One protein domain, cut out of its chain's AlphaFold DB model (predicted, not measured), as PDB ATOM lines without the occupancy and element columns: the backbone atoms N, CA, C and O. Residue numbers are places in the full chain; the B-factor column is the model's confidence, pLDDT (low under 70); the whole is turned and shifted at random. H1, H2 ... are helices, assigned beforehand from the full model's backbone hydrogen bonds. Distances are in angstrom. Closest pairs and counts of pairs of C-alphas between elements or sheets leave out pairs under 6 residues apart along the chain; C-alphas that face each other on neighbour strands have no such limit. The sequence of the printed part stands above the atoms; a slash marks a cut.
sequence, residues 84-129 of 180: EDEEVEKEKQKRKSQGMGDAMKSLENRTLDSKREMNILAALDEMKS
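What this domain is: This is residues 84 to 129 of the 180 residues of an uncharacterized protein of Gossypium mustelinum (UniProt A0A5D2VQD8). Two helices, H1 and the much longer H2, make a flat, open V, joined at its point by a tight loop, residues 98 to 102. The arms spread from there, with H2 making most of the length. The printed part has 46 residues with two named helices, H1 then H2, and no named strand; the class is all helix. It is only just loose, close to extended, with a radius of gyration of the C-alphas of 14.1 A, and spans 43 by 28 by 6 A.

How they stand to each other: H1, residues 84 to 97, and H2, residues 103 to 129, are only just apart, with their closest C-alphas 8.1 A from each other. Residues 84 to 94 of H1 and 110 to 129 of H2 stand free. In H1 and H2 every O i to N i+4 pair is within hydrogen-bond range.

Where its parts are: H1 begins at C-alpha 84 (-40.420, 31.151, -34.157) and is 20.0 A long. H2 runs 39.8 A, from C-alpha 103 (-37.639, 35.702, -5.913) to C-alpha 129 (-12.274, 18.479, -31.262).

The domain as a whole: The two C-alphas farthest apart, of Gly 101 and Ser 129, are 43.7 A apart. The printed part has no cut. Mean pLDDT of the printed part is 84.0; residues 99 to 100 are under 70.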
ATOM      1  N   GLU A  84     -41.327  31.648 -35.200       77.00
ATOM      2  CA  GLU A  84     -40.420  31.151 -34.157       77.00
ATOM      3  C   GLU A  84     -40.177  32.202 -33.061       77.00
ATOM      4  O   GLU A  84     -40.259  31.887 -31.874       77.00
ATOM      5  N   ASP A  85     -39.932  33.461 -33.437       77.19
ATOM      6  CA  ASP A  85     -39.719  34.550 -32.477       77.19
ATOM      7  C   ASP A  85     -40.958  34.795 -31.594       77.19
ATOM      8  O   ASP A  85     -40.831  35.005 -30.383       77.19
ATOM      9  N   GLU A  86     -42.166  34.717 -32.165       79.62
ATOM     10  CA  GLU A  86     -43.416  34.828 -31.404       79.62
ATOM     11  C   GLU A  86     -43.609  33.677 -30.408       79.62
ATOM     12  O   GLU A  86     -44.063  33.901 -29.284       79.62
ATOM     13  N   GLU A  87     -43.274  32.444 -30.794       80.56
ATOM     14  CA  GLU A  87     -43.334  31.279 -29.906       80.56
ATOM     15  C   GLU A  87     -42.334  31.400 -28.752       80.56
ATOM     16  O   GLU A  87     -42.695  31.190 -27.589       80.56
ATOM     17  N   VAL A  88     -41.101  31.812 -29.054       81.62
ATOM     18  CA  VAL A  88     -40.049  32.025 -28.055       81.62
ATOM     19  C   VAL A  88     -40.437  33.133 -27.075       81.62
ATOM     20  O   VAL A  88     -40.216  32.989 -25.870       81.62
ATOM     21  N   GLU A  89     -41.030  34.233 -27.544       82.56
ATOM     22  CA  GLU A  89     -41.461  35.316 -26.656       82.56
ATOM     23  C   GLU A  89     -42.638  34.891 -25.768       82.56
ATOM     24  O   GLU A  89     -42.627  35.168 -24.566       82.56
ATOM     25  N   LYS A  90     -43.608  34.139 -26.307       84.69
ATOM     26  CA  LYS A  90     -44.703  33.551 -25.513       84.69
ATOM     27  C   LYS A  90     -44.169  32.608 -24.435       84.69
ATOM     28  O   LYS A  90     -44.613  32.668 -23.286       84.69
ATOM     29  N   GLU A  91     -43.188  31.769 -24.764       83.81
ATOM     30  CA  GLU A  91     -42.562  30.873 -23.791       83.81
ATOM     31  C   GLU A  91     -41.796  31.655 -22.713       83.81
ATOM     32  O   GLU A  91     -41.947  31.382 -21.517       83.81
ATOM     33  N   LYS A  92     -41.029  32.680 -23.102       82.38
ATOM     34  CA  LYS A  92     -40.328  33.567 -22.161       82.38
ATOM     35  C   LYS A  92     -41.297  34.293 -21.237       82.38
ATOM     36  O   LYS A  92     -41.037  34.368 -20.037       82.38
ATOM     37  N   GLN A  93     -42.409  34.808 -21.757       83.38
ATOM     38  CA  GLN A  93     -43.443  35.448 -20.944       83.38
ATOM     39  C   GLN A  93     -44.060  34.467 -19.948       83.38
ATOM     40  O   GLN A  93     -44.194  34.811 -18.775       83.38
ATOM     41  N   LYS A  94     -44.348  33.230 -20.370       83.12
ATOM     42  CA  LYS A  94     -44.849  32.174 -19.481       83.12
ATOM     43  C   LYS A  94     -43.846  31.824 -18.376       83.12
ATOM     44  O   LYS A  94     -44.237  31.679 -17.222       83.12
ATOM     45  N   ARG A  95     -42.548  31.737 -18.692       79.19
ATOM     46  CA  ARG A  95     -41.498  31.510 -17.681       79.19
ATOM     47  C   ARG A  95     -41.377  32.685 -16.704       79.19
ATOM     48  O   ARG A  95     -41.223  32.466 -15.506       79.19
ATOM     49  N   LYS A  96     -41.474  33.924 -17.197       77.56
ATOM     50  CA  LYS A  96     -41.434  35.137 -16.362       77.56
ATOM     51  C   LYS A  96     -42.644  35.235 -15.434       77.56
ATOM     52  O   LYS A  96     -42.459  35.504 -14.252       77.56
ATOM     53  N   SER A  97     -43.855  34.972 -15.926       77.69
ATOM     54  CA  SER A  97     -45.073  35.038 -15.109       77.69
ATOM     55  C   SER A  97     -45.084  33.983 -14.000       77.69
ATOM     56  O   SER A  97     -45.447  34.286 -12.868       77.69
ATOM     57  N   GLN A  98     -44.587  32.775 -14.277       72.94
ATOM     58  CA  GLN A  98     -44.435  31.704 -13.282       72.94
ATOM     59  C   GLN A  98     -43.412  32.005 -12.176       72.94
ATOM     60  O   GLN A  98     -43.414  31.315 -11.150       72.94
ATOM     61  N   GLY A  99     -42.524  32.977 -12.394       63.50
ATOM     62  CA  GLY A  99     -41.553  33.464 -11.414       63.50
ATOM     63  C   GLY A  99     -41.945  34.790 -10.761       63.50
ATOM     64  O   GLY A  99     -41.216  35.261  -9.897       63.50
ATOM     65  N   MET A 100     -43.074  35.397 -11.147       61.22
ATOM     66  CA  MET A 100     -43.424  36.771 -10.757       61.22
ATOM     67  C   MET A 100     -43.984  36.914  -9.329       61.22
ATOM     68  O   MET A 100     -44.424  37.996  -8.960       61.22
ATOM     69  N   GLY A 101     -43.930  35.855  -8.518       70.19
ATOM     70  CA  GLY A 101     -44.271  35.880  -7.089       70.19
ATOM     71  C   GLY A 101     -43.136  35.448  -6.155       70.19
ATOM     72  O   GLY A 101     -43.147  35.835  -4.992       70.19
ATOM     73  N   ASP A 102     -42.124  34.730  -6.661       79.94
ATOM     74  CA  ASP A 102     -41.110  34.064  -5.836       79.94
ATOM     75  C   ASP A 102     -39.691  34.397  -6.319       79.94
ATOM     76  O   ASP A 102     -39.187  33.843  -7.303       79.94
ATOM     77  N   ALA A 103     -39.007  35.285  -5.591       83.19
ATOM     78  CA  ALA A 103     -37.639  35.702  -5.913       83.19
ATOM     79  C   ALA A 103     -36.642  34.522  -5.929       83.19
ATOM     80  O   ALA A 103     -35.747  34.486  -6.774       83.19
ATOM     81  N   MET A 104     -36.831  33.529  -5.051       86.12
ATOM     82  CA  MET A 104     -35.988  32.327  -4.973       86.12
ATOM     83  C   MET A 104     -36.107  31.463  -6.237       86.12
ATOM     84  O   MET A 104     -35.101  31.109  -6.847       86.12
ATOM     85  N   LYS A 105     -37.334  31.243  -6.723       85.00
ATOM     86  CA  LYS A 105     -37.614  30.475  -7.945       85.00
ATOM     87  C   LYS A 105     -37.032  31.132  -9.199       85.00
ATOM     88  O   LYS A 105     -36.538  30.455 -10.100       85.00
ATOM     89  N   SER A 106     -37.047  32.467  -9.270       84.56
ATOM     90  CA  SER A 106     -36.380  33.188 -10.362       84.56
ATOM     91  C   SER A 106     -34.859  33.007 -10.336       84.56
ATOM     92  O   SER A 106     -34.248  32.970 -11.408       84.56
ATOM     93  N   LEU A 107     -34.236  32.949  -9.157       85.19
ATOM     94  CA  LEU A 107     -32.793  32.726  -9.029       85.19
ATOM     95  C   LEU A 107     -32.423  31.293  -9.421       85.19
ATOM     96  O   LEU A 107     -31.501  31.101 -10.211       85.19
ATOM     97  N   GLU A 108     -33.188  30.305  -8.960       87.94
ATOM     98  CA  GLU A 108     -33.004  28.898  -9.327       87.94
ATOM     99  C   GLU A 108     -33.079  28.696 -10.844       87.94
ATOM    100  O   GLU A 108     -32.152  28.135 -11.430       87.94
ATOM    101  N   ASN A 109     -34.101  29.249 -11.506       87.19
ATOM    102  CA  ASN A 109     -34.244  29.170 -12.962       87.19
ATOM    103  C   ASN A 109     -33.026  29.737 -13.706       87.19
ATOM    104  O   ASN A 109     -32.533  29.103 -14.635       87.19
ATOM    105  N   ARG A 110     -32.484  30.880 -13.260       86.94
ATOM    106  CA  ARG A 110     -31.262  31.457 -13.848       86.94
ATOM    107  C   ARG A 110     -30.062  30.526 -13.684       86.94
ATOM    108  O   ARG A 110     -29.332  30.314 -14.645       86.94
ATOM    109  N   THR A 111     -29.868  29.940 -12.500       90.44
ATOM    110  CA  THR A 111     -28.747  29.009 -12.273       90.44
ATOM    111  C   THR A 111     -28.873  27.725 -13.094       90.44
ATOM    112  O   THR A 111     -27.867  27.210 -13.581       90.44
ATOM    113  N   LEU A 112     -30.094  27.213 -13.280       90.31
ATOM    114  CA  LEU A 112     -30.361  26.045 -14.117       90.31
ATOM    115  C   LEU A 112     -30.115  26.345 -15.596       90.31
ATOM    116  O   LEU A 112     -29.506  25.523 -16.279       90.31
ATOM    117  N   ASP A 113     -30.539  27.514 -16.078       88.88
ATOM    118  CA  ASP A 113     -30.292  27.944 -17.453       88.88
ATOM    119  C   ASP A 113     -28.784  28.115 -17.715       88.88
ATOM    120  O   ASP A 113     -28.275  27.532 -18.670       88.88
ATOM    121  N   SER A 114     -28.027  28.757 -16.815       91.69
ATOM    122  CA  SER A 114     -26.560  28.863 -16.946       91.69
ATOM    123  C   SER A 114     -25.852  27.503 -16.940       91.69
ATOM    124  O   SER A 114     -24.917  27.285 -17.710       91.69
ATOM    125  N   LYS A 115     -26.304  26.551 -16.108       93.81
ATOM    126  CA  LYS A 115     -25.763  25.179 -16.104       93.81
ATOM    127  C   LYS A 115     -26.041  24.456 -17.424       93.81
ATOM    128  O   LYS A 115     -25.162  23.773 -17.944       93.81
ATOM    129  N   ARG A 116     -27.249  24.608 -17.982       91.19
ATOM    130  CA  ARG A 116     -27.609  24.036 -19.290       91.19
ATOM    131  C   ARG A 116     -26.747  24.619 -20.402       91.19
ATOM    132  O   ARG A 116     -26.220  23.854 -21.202       91.19
ATOM    133  N   GLU A 117     -26.569  25.936 -20.428       89.44
ATOM    134  CA  GLU A 117     -25.715  26.614 -21.409       89.44
ATOM    135  C   GLU A 117     -24.266  26.116 -21.335       89.44
ATOM    136  O   GLU A 117     -23.689  25.779 -22.367       89.44
ATOM    137  N   MET A 118     -23.706  25.968 -20.128       92.56
ATOM    138  CA  MET A 118     -22.354  25.431 -19.933       92.56
ATOM    139  C   MET A 118     -22.214  24.004 -20.481       92.56
ATOM    140  O   MET A 118     -21.268  23.711 -21.209       92.56
ATOM    141  N   ASN A 119     -23.178  23.129 -20.183       92.06
ATOM    142  CA  ASN A 119     -23.169  21.744 -20.658       92.06
ATOM    143  C   ASN A 119     -23.286  21.660 -22.187       92.06
ATOM    144  O   ASN A 119     -22.618  20.843 -22.816       92.06
ATOM    145  N   ILE A 120     -24.111  22.521 -22.793       92.19
ATOM    146  CA  ILE A 120     -24.252  22.597 -24.252       92.19
ATOM    147  C   ILE A 120     -22.935  23.055 -24.888       92.19
ATOM    148  O   ILE A 120     -22.502  22.470 -25.878       92.19
ATOM    149  N   LEU A 121     -22.285  24.076 -24.325       90.94
ATOM    150  CA  LEU A 121     -21.006  24.574 -24.833       90.94
ATOM    151  C   LEU A 121     -19.901  23.516 -24.738       90.94
ATOM    152  O   LEU A 121     -19.171  23.337 -25.710       90.94
ATOM    153  N   ALA A 122     -19.828  22.781 -23.628       92.81
ATOM    154  CA  ALA A 122     -18.878  21.684 -23.459       92.81
ATOM    155  C   ALA A 122     -19.102  20.563 -24.491       92.81
ATOM    156  O   ALA A 122     -18.161  20.145 -25.163       92.81
ATOM    157  N   ALA A 123     -20.355  20.142 -24.700       91.62
ATOM    158  CA  ALA A 123     -20.694  19.125 -25.699       91.62
ATOM    159  C   ALA A 123     -20.379  19.579 -27.140       91.62
ATOM    160  O   ALA A 123     -19.964  18.783 -27.984       91.62
ATOM    161  N   LEU A 124     -20.567  20.869 -27.448       89.69
ATOM    162  CA  LEU A 124     -20.202  21.434 -28.749       89.69
ATOM    163  C   LEU A 124     -18.685  21.467 -28.967       89.69
ATOM    164  O   LEU A 124     -18.244  21.299 -30.106       89.69
ATOM    165  N   ASP A 125     -17.901  21.708 -27.917       89.00
ATOM    166  CA  ASP A 125     -16.438  21.723 -27.989       89.00
ATOM    167  C   ASP A 125     -15.870  20.311 -28.202       89.00
ATOM    168  O   ASP A 125     -15.045  20.099 -29.091       89.00
ATOM    169  N   GLU A 126     -16.421  19.317 -27.501       88.38
ATOM    170  CA  GLU A 126     -16.100  17.899 -27.697       88.38
ATOM    171  C   GLU A 126     -16.398  17.434 -29.135       88.38
ATOM    172  O   GLU A 126     -15.561  16.825 -29.799       88.38
ATOM    173  N   MET A 127     -17.558  17.796 -29.695       82.69
ATOM    174  CA  MET A 127     -17.871  17.466 -31.091       82.69
ATOM    175  C   MET A 127     -16.953  18.168 -32.105       82.69
ATOM    176  O   MET A 127     -16.738  17.645 -33.201       82.69
ATOM    177  N   LYS A 128     -16.431  19.359 -31.786       83.62
ATOM    178  CA  LYS A 128     -15.484  20.075 -32.653       83.62
ATOM    179  C   LYS A 128     -14.094  19.453 -32.604       83.62
ATOM    180  O   LYS A 128     -13.496  19.293 -33.666       83.62
ATOM    181  N   SER A 129     -13.601  19.081 -31.424       79.44
ATOM    182  CA  SER A 129     -12.274  18.479 -31.262       79.44
ATOM    183  C   SER A 129     -12.172  17.117 -31.961       79.44
ATOM    184  O   SER A 129     -11.188  16.854 -32.649       79.44
TER     185      SER A 129